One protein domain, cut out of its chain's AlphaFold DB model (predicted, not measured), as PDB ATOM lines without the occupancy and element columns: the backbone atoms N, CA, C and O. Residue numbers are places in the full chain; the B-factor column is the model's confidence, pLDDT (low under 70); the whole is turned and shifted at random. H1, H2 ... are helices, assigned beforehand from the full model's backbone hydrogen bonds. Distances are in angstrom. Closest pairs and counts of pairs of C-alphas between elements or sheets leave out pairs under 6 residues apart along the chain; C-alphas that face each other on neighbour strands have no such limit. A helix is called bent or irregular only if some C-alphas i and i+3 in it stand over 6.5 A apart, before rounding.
ATOM      1  N   THR A  41       9.283 -28.815  45.138       86.12
ATOM      2  CA  THR A  41       9.611 -28.915  46.563       86.12
ATOM      3  C   THR A  41      10.531 -27.761  46.984       86.12
ATOM      4  O   THR A  41      11.231 -27.203  46.132       86.12
ATOM      5  N   PRO A  42      10.554 -27.374  48.271       84.69
ATOM      6  CA  PRO A  42      11.464 -26.342  48.769       84.69
ATOM      7  C   PRO A  42      12.929 -26.626  48.416       84.69
ATOM      8  O   PRO A  42      13.641 -25.737  47.963       84.69
ATOM      9  N   GLU A  43      13.348 -27.886  48.508       85.06
ATOM     10  CA  GLU A  43      14.707 -28.321  48.196       85.06
ATOM     11  C   GLU A  43      15.008 -28.200  46.693       85.06
ATOM     12  O   GLU A  43      16.113 -27.833  46.292       85.06
ATOM     13  N   GLU A  44      14.026 -28.489  45.832       81.38
ATOM     14  CA  GLU A  44      14.154 -28.245  44.394       81.38
ATOM     15  C   GLU A  44      14.237 -26.751  44.083       81.38
ATOM     16  O   GLU A  44      15.014 -26.366  43.214       81.38
ATOM     17  N   ILE A  45      13.459 -25.914  44.774       84.75
ATOM     18  CA  ILE A  45      13.509 -24.458  44.606       84.75
ATOM     19  C   ILE A  45      14.897 -23.948  44.988       84.75
ATOM     20  O   ILE A  45      15.532 -23.294  44.169       84.75
ATOM     21  N   GLU A  46      15.410 -24.306  46.165       85.25
ATOM     22  CA  GLU A  46      16.747 -23.900  46.615       85.25
ATOM     23  C   GLU A  46      17.845 -24.308  45.627       85.25
ATOM     24  O   GLU A  46      18.730 -23.517  45.320       85.25
ATOM     25  N   ARG A  47      17.763 -25.518  45.060       84.00
ATOM     26  CA  ARG A  47      18.739 -26.000  44.070       84.00
ATOM     27  C   ARG A  47      18.665 -25.299  42.716       84.00
ATOM     28  O   ARG A  47      19.623 -25.376  41.947       84.00
ATOM     29  N   LEU A  48      17.521 -24.715  42.381       84.31
ATOM     30  CA  LEU A  48      17.260 -24.104  41.078       84.31
ATOM     31  C   LEU A  48      17.305 -22.581  41.104       84.31
ATOM     32  O   LEU A  48      17.395 -21.967  40.037       84.31
ATOM     33  N   THR A  49      17.227 -21.990  42.290       86.12
ATOM     34  CA  THR A  49      17.483 -20.575  42.511       86.12
ATOM     35  C   THR A  49      18.970 -20.320  42.326       86.12
ATOM     36  O   THR A  49      19.824 -21.013  42.876       86.12
ATOM     37  N   VAL A  50      19.275 -19.335  41.493       86.44
ATOM     38  CA  VAL A  50      20.640 -18.872  41.263       86.44
ATOM     39  C   VAL A  50      20.889 -17.674  42.171       86.44
ATOM     40  O   VAL A  50      19.972 -16.889  42.395       86.44
ATOM     41  N   ASP A  51      22.114 -17.549  42.673       88.56
ATOM     42  CA  ASP A  51      22.553 -16.402  43.467       88.56
ATOM     43  C   ASP A  51      22.337 -15.083  42.697       88.56
ATOM     44  O   ASP A  51      22.696 -14.966  41.519       88.56
ATOM     45  N   GLU A  52      21.703 -14.119  43.365       86.50
ATOM     46  CA  GLU A  52      21.333 -12.817  42.806       86.50
ATOM     47  C   GLU A  52      22.551 -11.912  42.586       86.50
ATOM     48  O   GLU A  52      22.508 -11.039  41.718       86.50
ATOM     49  N   ASP A  53      23.651 -12.156  43.305       91.94
ATOM     50  CA  ASP A  53      24.883 -11.374  43.193       91.94
ATOM     51  C   ASP A  53      25.733 -11.770  41.968       91.94
ATOM     52  O   ASP A  53      26.720 -11.099  41.641       91.94
ATOM     53  N   LEU A  54      25.369 -12.844  41.251       91.50
ATOM     54  CA  LEU A  54      26.063 -13.241  40.026       91.50
ATOM     55  C   LEU A  54      25.824 -12.243  38.897       91.50
ATOM     56  O   LEU A  54      24.690 -11.882  38.570       91.50
ATOM     57  N   SER A  55      26.899 -11.894  38.189       93.12
ATOM     58  CA  SER A  55      26.769 -11.096  36.972       93.12
ATOM     59  C   SER A  55      25.950 -11.828  35.904       93.12
ATOM     60  O   SER A  55      25.925 -13.060  35.837       93.12
ATOM     61  N   ASP A  56      25.339 -11.073  34.988       93.25
ATOM     62  CA  ASP A  56      24.574 -11.628  33.862       93.25
ATOM     63  C   ASP A  56      25.367 -12.676  33.058       93.25
ATOM     64  O   ASP A  56      24.807 -13.677  32.605       93.25
ATOM     65  N   ILE A  57      26.686 -12.489  32.936       95.50
ATOM     66  CA  ILE A  57      27.591 -13.437  32.276       95.50
ATOM     67  C   ILE A  57      27.799 -14.699  33.117       95.50
ATOM     68  O   ILE A  57      27.744 -15.806  32.579       95.50
ATOM     69  N   GLU A  58      28.053 -14.567  34.418       95.06
ATOM     70  CA  GLU A  58      28.273 -15.713  35.308       95.06
ATOM     71  C   GLU A  58      27.014 -16.557  35.448       95.06
ATOM     72  O   GLU A  58      27.075 -17.780  35.309       95.06
ATOM     73  N   ARG A  59      25.865 -15.900  35.604       95.25
ATOM     74  CA  ARG A  59      24.548 -16.528  35.611       95.25
ATOM     75  C   ARG A  59      24.272 -17.261  34.301       95.25
ATOM     76  O   ARG A  59      23.907 -18.432  34.330       95.25
ATOM     77  N   ALA A  60      24.516 -16.628  33.151       94.06
ATOM     78  CA  ALA A  60      24.366 -17.271  31.843       94.06
ATOM     79  C   ALA A  60      25.256 -18.516  31.702       94.06
ATOM     80  O   ALA A  60      24.808 -19.564  31.238       94.06
ATOM     81  N   VAL A  61      26.514 -18.420  32.136       94.94
ATOM     82  CA  VAL A  61      27.459 -19.541  32.134       94.94
ATOM     83  C   VAL A  61      26.986 -20.673  33.043       94.94
ATOM     84  O   VAL A  61      27.039 -21.830  32.625       94.94
ATOM     85  N   TYR A  62      26.539 -20.359  34.257       94.44
ATOM     86  CA  TYR A  62      26.059 -21.340  35.224       94.44
ATOM     87  C   TYR A  62      24.835 -22.088  34.690       94.44
ATOM     88  O   TYR A  62      24.855 -23.315  34.600       94.44
ATOM     89  N   LEU A  63      23.821 -21.350  34.235       92.69
ATOM     90  CA  LEU A  63      22.573 -21.906  33.714       92.69
ATOM     91  C   LEU A  63      22.794 -22.804  32.491       92.69
ATOM     92  O   LEU A  63      22.203 -23.872  32.410       92.69
ATOM     93  N   LEU A  64      23.697 -22.431  31.580       91.88
ATOM     94  CA  LEU A  64      24.048 -23.272  30.428       91.88
ATOM     95  C   LEU A  64      24.907 -24.496  30.790       91.88
ATOM     96  O   LEU A  64      25.097 -25.365  29.946       91.88
ATOM     97  N   SER A  65      25.498 -24.541  31.989       91.88
ATOM     98  CA  SER A  65      26.383 -25.642  32.408       91.88
ATOM     99  C   SER A  65      25.701 -26.641  33.337       91.88
ATOM    100  O   SER A  65      26.014 -27.825  33.282       91.88
ATOM    101  N   ALA A  66      24.842 -26.152  34.228       89.69
ATOM    102  CA  ALA A  66      24.246 -26.929  35.312       89.69
ATOM    103  C   ALA A  66      22.750 -26.637  35.516       89.69
ATOM    104  O   ALA A  66      22.123 -27.250  36.379       89.69
ATOM    105  N   GLY A  67      22.185 -25.688  34.763       87.25
ATOM    106  CA  GLY A  67      20.766 -25.356  34.827       87.25
ATOM    107  C   GLY A  67      19.891 -26.388  34.120       87.25
ATOM    108  O   GLY A  67      20.366 -27.331  33.492       87.25
ATOM    109  N   GLN A  68      18.579 -26.192  34.229       85.94
ATOM    110  CA  GLN A  68      17.604 -26.974  33.466       85.94
ATOM    111  C   GLN A  68      17.544 -26.483  32.014       85.94
ATOM    112  O   GLN A  68      17.727 -25.291  31.769       85.94
ATOM    113  N   ASP A  69      17.166 -27.354  31.078       81.56
ATOM    114  CA  ASP A  69      17.059 -27.033  29.641       81.56
ATOM    115  C   ASP A  69      16.241 -25.755  29.373       81.56
ATOM    116  O   ASP A  69      16.603 -24.896  28.565       81.56
ATOM    117  N   ILE A  70      15.156 -25.562  30.133       81.81
ATOM    118  CA  ILE A  70      14.313 -24.363  30.039       81.81
ATOM    119  C   ILE A  70      15.037 -23.079  30.480       81.81
ATOM    120  O   ILE A  70      14.821 -22.010  29.908       81.81
ATOM    121  N   GLN A  71      15.932 -23.165  31.465       86.00
ATOM    122  CA  GLN A  71      16.755 -22.035  31.901       86.00
ATOM    123  C   GLN A  71      17.853 -21.744  30.870       86.00
ATOM    124  O   GLN A  71      18.102 -20.580  30.558       86.00
ATOM    125  N   GLY A  72      18.443 -22.786  30.271       86.62
ATOM    126  CA  GLY A  72      19.353 -22.655  29.132       86.62
ATOM    127  C   GLY A  72      18.691 -21.945  27.947       86.62
ATOM    128  O   GLY A  72      19.252 -21.000  27.393       86.62
ATOM    129  N   THR A  73      17.441 -22.297  27.640       83.31
ATOM    130  CA  THR A  73      16.626 -21.635  26.606       83.31
ATOM    131  C   THR A  73      16.457 -20.136  26.882       83.31
ATOM    132  O   THR A  73      16.633 -19.316  25.978       83.31
ATOM    133  N   SER A  74      16.188 -19.753  28.136       85.19
ATOM    134  CA  SER A  74      16.102 -18.343  28.548       85.19
ATOM    135  C   SER A  74      17.418 -17.585  28.322       85.19
ATOM    136  O   SER A  74      17.407 -16.465  27.805       85.19
ATOM    137  N   VAL A  75      18.566 -18.207  28.614       89.56
ATOM    138  CA  VAL A  75      19.886 -17.609  28.347       89.56
ATOM    139  C   VAL A  75      20.115 -17.395  26.853       89.56
ATOM    140  O   VAL A  75      20.599 -16.336  26.453       89.56
ATOM    141  N   ILE A  76      19.748 -18.369  26.016       85.88
ATOM    142  CA  ILE A  76      19.885 -18.256  24.559       85.88
ATOM    143  C   ILE A  76      18.992 -17.123  24.025       85.88
ATOM    144  O   ILE A  76      19.447 -16.326  23.203       85.88
ATOM    145  N   ALA A  77      17.758 -16.994  24.522       84.00
ATOM    146  CA  ALA A  77      16.868 -15.886  24.170       84.00
ATOM    147  C   ALA A  77      17.446 -14.517  24.581       84.00
ATOM    148  O   ALA A  77      17.305 -13.538  23.848       84.00
ATOM    149  N   ASN A  78      18.159 -14.460  25.709       88.06
ATOM    150  CA  ASN A  78      18.813 -13.249  26.203       88.06
ATOM    151  C   ASN A  78      20.198 -12.979  25.569       88.06
ATOM    152  O   ASN A  78      20.818 -11.946  25.827       88.06
ATOM    153  N   LEU A  79      20.704 -13.867  24.708       87.31
ATOM    154  CA  LEU A  79      22.043 -13.753  24.121       87.31
ATOM    155  C   LEU A  79      22.301 -12.422  23.380       87.31
ATOM    156  O   LEU A  79      23.390 -11.868  23.552       87.31
ATOM    157  N   PRO A  80      21.356 -11.845  22.603       85.12
ATOM    158  CA  PRO A  80      21.570 -10.546  21.960       85.12
ATOM    159  C   PRO A  80      21.824  -9.413  22.958       85.12
ATOM    160  O   PRO A  80      22.568  -8.481  22.661       85.12
ATOM    161  N   PHE A  81      21.214  -9.482  24.141       89.06
ATOM    162  CA  PHE A  81      21.419  -8.502  25.198       89.06
ATOM    163  C   PHE A  81      22.804  -8.653  25.833       89.06
ATOM    164  O   PHE A  81      23.535  -7.666  25.909       89.06
ATOM    165  N   LEU A  82      23.218  -9.883  26.154       91.62
ATOM    166  CA  LEU A  82      24.567 -10.174  26.660       91.62
ATOM    167  C   LEU A  82      25.653  -9.689  25.683       91.62
ATOM    168  O   LEU A  82      26.616  -9.029  26.077       91.62
ATOM    169  N   MET A  83      25.447  -9.923  24.382       88.56
ATOM    170  CA  MET A  83      26.342  -9.460  23.315       88.56
ATOM    171  C   MET A  83      26.449  -7.932  23.231       88.56
ATOM    172  O   MET A  83      27.504  -7.426  22.855       88.56
ATOM    173  N   ARG A  84      25.384  -7.192  23.564       89.75
ATOM    174  CA  ARG A  84      25.404  -5.720  23.606       89.75
ATOM    175  C   ARG A  84      26.060  -5.181  24.874       89.75
ATOM    176  O   ARG A  84      26.747  -4.171  24.796       89.75
ATOM    177  N   GLN A  85      25.852  -5.836  26.015       91.62
ATOM    178  CA  GLN A  85      26.437  -5.422  27.291       91.62
ATOM    179  C   GLN A  85      27.948  -5.673  27.347       91.62
ATOM    180  O   GLN A  85      28.717  -4.775  27.678       91.62
ATOM    181  N   ASN A  86      28.379  -6.901  27.045       92.69
ATOM    182  CA  ASN A  86      29.781  -7.292  27.117       92.69
ATOM    183  C   ASN A  86      30.105  -8.330  26.029       92.69
ATOM    184  O   ASN A  86      30.093  -9.541  26.287       92.69
ATOM    185  N   PRO A  87      30.397  -7.884  24.795       91.00
ATOM    186  CA  PRO A  87      30.618  -8.783  23.666       91.00
ATOM    187  C   PRO A  87      31.829  -9.693  23.878       91.00
ATOM    188  O   PRO A  87      31.780 -10.866  23.515       91.00
ATOM    189  N   ALA A  88      32.904  -9.182  24.486       94.88
ATOM    190  CA  ALA A  88      34.135  -9.943  24.682       94.88
ATOM    191  C   ALA A  88      33.907 -11.156  25.596       94.88
ATOM    192  O   ALA A  88      34.208 -12.289  25.211       94.88
ATOM    193  N   GLU A  89      33.310 -10.939  26.770       95.62
ATOM    194  CA  GLU A  89      33.033 -12.024  27.716       95.62
ATOM    195  C   GLU A  89      31.932 -12.961  27.209       95.62
ATOM    196  O   GLU A  89      32.043 -14.181  27.356       95.62
ATOM    197  N   THR A  90      30.910 -12.427  26.535       92.69
ATOM    198  CA  THR A  90      29.834 -13.244  25.957       92.69
ATOM    199  C   THR A  90      30.373 -14.202  24.894       92.69
ATOM    200  O   THR A  90      30.095 -15.402  24.940       92.69
ATOM    201  N   LEU A  91      31.209 -13.713  23.972       92.06
ATOM    202  CA  LEU A  91      31.836 -14.545  22.942       92.06
ATOM    203  C   LEU A  91      32.800 -15.578  23.534       92.06
ATOM    204  O   LEU A  91      32.868 -16.703  23.041       92.06
ATOM    205  N   ARG A  92      33.542 -15.211  24.583       95.81
ATOM    206  CA  ARG A  92      34.559 -16.077  25.192       95.81
ATOM    207  C   ARG A  92      33.960 -17.163  26.087       95.81
ATOM    208  O   ARG A  92      34.491 -18.270  26.115       95.81
ATOM    209  N   ARG A  93      32.896 -16.861  26.839       95.75
ATOM    210  CA  ARG A  93      32.404 -17.729  27.928       95.75
ATOM    211  C   ARG A  93      31.010 -18.295  27.693       95.75
ATOM    212  O   ARG A  93      30.779 -19.455  28.026       95.75
ATOM    213  N   VAL A  94      30.103 -17.512  27.113       92.81
ATOM    214  CA  VAL A  94      28.695 -17.903  26.926       92.81
ATOM    215  C   VAL A  94      28.515 -18.636  25.598       92.81
ATOM    216  O   VAL A  94      27.963 -19.733  25.560       92.81
ATOM    217  N   LEU A  95      29.049 -18.081  24.505       90.69
ATOM    218  CA  LEU A  95      28.872 -18.632  23.160       90.69
ATOM    219  C   LEU A  95      29.348 -20.092  23.003       90.69
ATOM    220  O   LEU A  95      28.628 -20.861  22.361       90.69
ATOM    221  N   PRO A  96      30.491 -20.532  23.574       91.56
ATOM    222  CA  PRO A  96      30.903 -21.934  23.482       91.56
ATOM    223  C   PRO A  96      29.894 -22.894  24.121       91.56
ATOM    224  O   PRO A  96      29.693 -23.993  23.614       91.56
ATOM    225  N   LYS A  97      29.230 -22.463  25.199       91.75
ATOM    226  CA  LYS A  97      28.230 -23.260  25.921       91.75
ATOM    227  C   LYS A  97      26.902 -23.291  25.182       91.75
ATOM    228  O   LYS A  97      26.314 -24.353  25.060       91.75
ATOM    229  N   VAL A  98      26.496 -22.164  24.592       87.38
ATOM    230  CA  VAL A  98      25.333 -22.119  23.692       87.38
ATOM    231  C   VAL A  98      25.519 -23.098  22.540       87.38
ATOM    232  O   VAL A  98      24.614 -23.858  22.259       87.38
ATOM    233  N   ARG A  99      26.692 -23.144  21.901       83.62
ATOM    234  CA  ARG A  99      26.942 -24.075  20.782       83.62
ATOM    235  C   ARG A  99      26.871 -25.552  21.173       83.62
ATOM    236  O   ARG A  99      26.575 -26.372  20.312       83.62
ATOM    237  N   ALA A 100      27.189 -25.872  22.422       80.31
ATOM    238  CA  ALA A 100      27.132 -27.227  22.958       80.31
ATOM    239  C   ALA A 100      25.741 -27.603  23.496       80.31
ATOM    240  O   ALA A 100      25.496 -28.778  23.749       80.31
ATOM    241  N   HIS A 101      24.846 -26.627  23.681       77.88
ATOM    242  CA  HIS A 101      23.495 -26.862  24.174       77.88
ATOM    243  C   HIS A 101      22.666 -27.561  23.086       77.88
ATOM    244  O   HIS A 101      22.620 -27.092  21.950       77.88
ATOM    245  N   GLU A 102      22.013 -28.674  23.416       62.06
ATOM    246  CA  GLU A 102      21.356 -29.560  22.438       62.06
ATOM    247  C   GLU A 102      20.258 -28.834  21.627       62.06
ATOM    248  O   GLU A 102      20.154 -29.004  20.412       62.06
ATOM    249  N   ASP A 103      19.547 -27.895  22.260       58.50
ATOM    250  CA  ASP A 103      18.529 -27.044  21.617       58.50
ATOM    251  C   ASP A 103      19.082 -25.881  20.778       58.50
ATOM    252  O   ASP A 103      18.331 -25.154  20.116       58.50
ATOM    253  N   ALA A 104      20.401 -25.683  20.759       56.50
ATOM    254  CA  ALA A 104      21.003 -24.604  19.991       56.50
ATOM    255  C   ALA A 104      20.684 -24.731  18.505       56.50
ATOM    256  O   ALA A 104      20.528 -23.714  17.840       56.50
ATOM    257  N   HIS A 105      20.522 -25.945  17.975       54.50
ATOM    258  CA  HIS A 105      20.191 -26.149  16.563       54.50
ATOM    259  C   HIS A 105      18.791 -25.637  16.185       54.50
ATOM    260  O   HIS A 105      18.615 -25.090  15.096       54.50
ATOM    261  N   LEU A 106      17.811 -25.745  17.086       54.50
ATOM    262  CA  LEU A 106      16.442 -25.273  16.846       54.50
ATOM    263  C   LEU A 106      16.334 -23.745  16.935       54.50
ATOM    264  O   LEU A 106      15.508 -23.135  16.253       54.50
ATOM    265  N   PHE A 107      17.188 -23.106  17.739       52.88
ATOM    266  CA  PHE A 107      17.099 -21.667  17.996       52.88
ATOM    267  C   PHE A 107      18.132 -20.825  17.230       52.88
ATOM    268  O   PHE A 107      17.829 -19.695  16.833       52.88
ATOM    269  N   THR A 108      19.322 -21.368  16.938       53.41
ATOM    270  CA  THR A 108      20.334 -20.695  16.101       53.41
ATOM    271  C   THR A 108      19.773 -20.339  14.735       53.41
ATOM    272  O   THR A 108      20.027 -19.229  14.291       53.41
ATOM    273  N   GLN A 109      18.929 -21.172  14.116       50.44
ATOM    274  CA  GLN A 109      18.287 -20.818  12.844       50.44
ATOM    275  C   GLN A 109      17.426 -19.548  12.944       50.44
ATOM    276  O   GLN A 109      17.488 -18.707  12.058       50.44
ATOM    277  N   ARG A 110      16.671 -19.341  14.029       46.56
ATOM    278  CA  ARG A 110      15.759 -18.185  14.152       46.56
ATOM    279  C   ARG A 110      16.476 -16.901  14.576       46.56
ATOM    280  O   ARG A 110      16.168 -15.830  14.057       46.56
ATOM    281  N   VAL A 111      17.459 -16.993  15.475       51.84
ATOM    282  CA  VAL A 111      18.185 -15.814  15.983       51.84
ATOM    283  C   VAL A 111      19.341 -15.391  15.083       51.84
ATOM    284  O   VAL A 111      19.540 -14.190  14.917       51.84
ATOM    285  N   TRP A 112      20.065 -16.316  14.437       51.84
ATOM    286  CA  TRP A 112      21.068 -15.909  13.444       51.84
ATOM    287  C   TRP A 112      20.428 -15.192  12.265       51.84
ATOM    288  O   TRP A 112      20.967 -14.178  11.835       51.84
ATOM    289  N   ILE A 113      19.275 -15.667  11.782       51.06
ATOM    290  CA  ILE A 113      18.547 -14.980  10.713       51.06
ATOM    291  C   ILE A 113      18.192 -13.559  11.160       51.06
ATOM    292  O   ILE A 113      18.486 -12.625  10.431       51.06
ATOM    293  N   SER A 114      17.684 -13.350  12.378       49.12
ATOM    294  CA  SER A 114      17.409 -11.993  12.876       49.12
ATOM    295  C   SER A 114      18.675 -11.130  13.016       49.12
ATOM    296  O   SER A 114      18.670  -9.980  12.586       49.12
ATOM    297  N   MET A 115      19.784 -11.670  13.535       51.50
ATOM    298  CA  MET A 115      21.036 -10.911  13.680       51.50
ATOM    299  C   MET A 115      21.718 -10.587  12.340       51.50
ATOM    300  O   MET A 115      22.417  -9.580  12.253       51.50
ATOM    301  N   PHE A 116      21.531 -11.413  11.302       47.03
ATOM    302  CA  PHE A 116      22.087 -11.176   9.963       47.03
ATOM    303  C   PHE A 116      21.160 -10.329   9.078       47.03
ATOM    304  O   PHE A 116      21.646  -9.506   8.307       47.03
ATOM    305  N   VAL A 117      19.837 -10.471   9.217       47.66
ATOM    306  CA  VAL A 117      18.835  -9.692   8.465       47.66
ATOM    307  C   VAL A 117      18.771  -8.238   8.938       47.66
ATOM    308  O   VAL A 117      18.487  -7.362   8.136       47.66
ATOM    309  N   GLN A 118      19.133  -7.931  10.189       41.41
ATOM    310  CA  GLN A 118      19.230  -6.540  10.662       41.41
ATOM    311  C   GLN A 118      20.443  -5.762  10.092       41.41
ATOM    312  O   GLN A 118      20.662  -4.612  10.472       41.41
ATOM    313  N   ARG A 119      21.270  -6.386   9.236       44.28
ATOM    314  CA  ARG A 119      22.490  -5.802   8.649       44.28
ATOM    315  C   ARG A 119      22.450  -5.726   7.114       44.28
ATOM    316  O   ARG A 119      23.511  -5.766   6.487       44.28
TER     317      ARG A 119
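AT A GLANCE: This is residues 41 to 119 of the 120 residues of the protein "Protein phosphatase 4 regulatory subunit 4" of Suricata suricatta (UniProt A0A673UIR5). Two helices, H2 and H5, run side by side the same way in the core of this small helical domain, while H3 and H4, one after the other, run back the opposite way. At one end residues 41 to 46, of which 42 to 46 belong to H1, stick out, and at the other end H6 reaches away from the core, so the length comes from both ends. The printed part has 79 residues with six named helices, H1 to H6 in order, and no named strand; the class is all helix. It is compact by its radius of gyration of the C-alphas, 13.3 A, yet elongated in outline, with spans of 46 by 25 by 17 A.

IN THESE COORDINATES: Find C-alpha 42 at (11.464, -26.342, 48.769); there H1 begins, residues 42 to 48. Next comes H2, residues 56 to 66, 15.4 A from first to last C-alpha, starting at (24.574, -11.628, 33.862). H3 is residues 69 to 77, 12.4 A long, and H4 is residues 79 to 85. H5, residues 87 to 100, is 18.8 A long and only just irregular: C-alphas 92 and 95 are 6.6 A apart. H6, residues 104 to 117, is 19.0 A long and ends at C-alpha 117, at (18.835, -9.692, 8.465).

HOW THE PARTS SIT: Start from H2, which touches H5 at a shallow tilt of 16 degrees, the same way; their closest C-alphas, of Val 61 and Val 94, are 5.6 A apart. H2 and H3 form a helical hairpin and touch, the closest C-alphas being those of Leu 64 and Gly 72 at 4.9 A, with a shallow tilt of 33 degrees, only just short of steep, opposite ways. H3 and H4 meet only through their link. H4 and H5 only just touch, with 3 pairs of C-alphas within 8 A, and only at the corner by their link; the closest C-alphas are those of Met 83 and Thr 90, 5.8 A apart, and H5 takes part with residues 90 to 91 alone. H6 is close to H5 but not clearly touching, with C-alphas 98 and 104 as the closest at 6.2 A. H1 is apart from the other five helices. In H1, H2, H3 and H4 every O i to N i+4 pair is within hydrogen-bond range; in H5 and in H6 it is 7 of 10.

THE WHOLE: Look from Pro 42 to Arg 119 for the two C-alphas farthest apart, 46.4 A. The printed part has no cut. The link from H1 to H2 is short, the other four are tight, and no link is long. The mean pLDDT of the printed part is 80.4, but residues 102 to 119 are under 70, and H6 has a mean of 51.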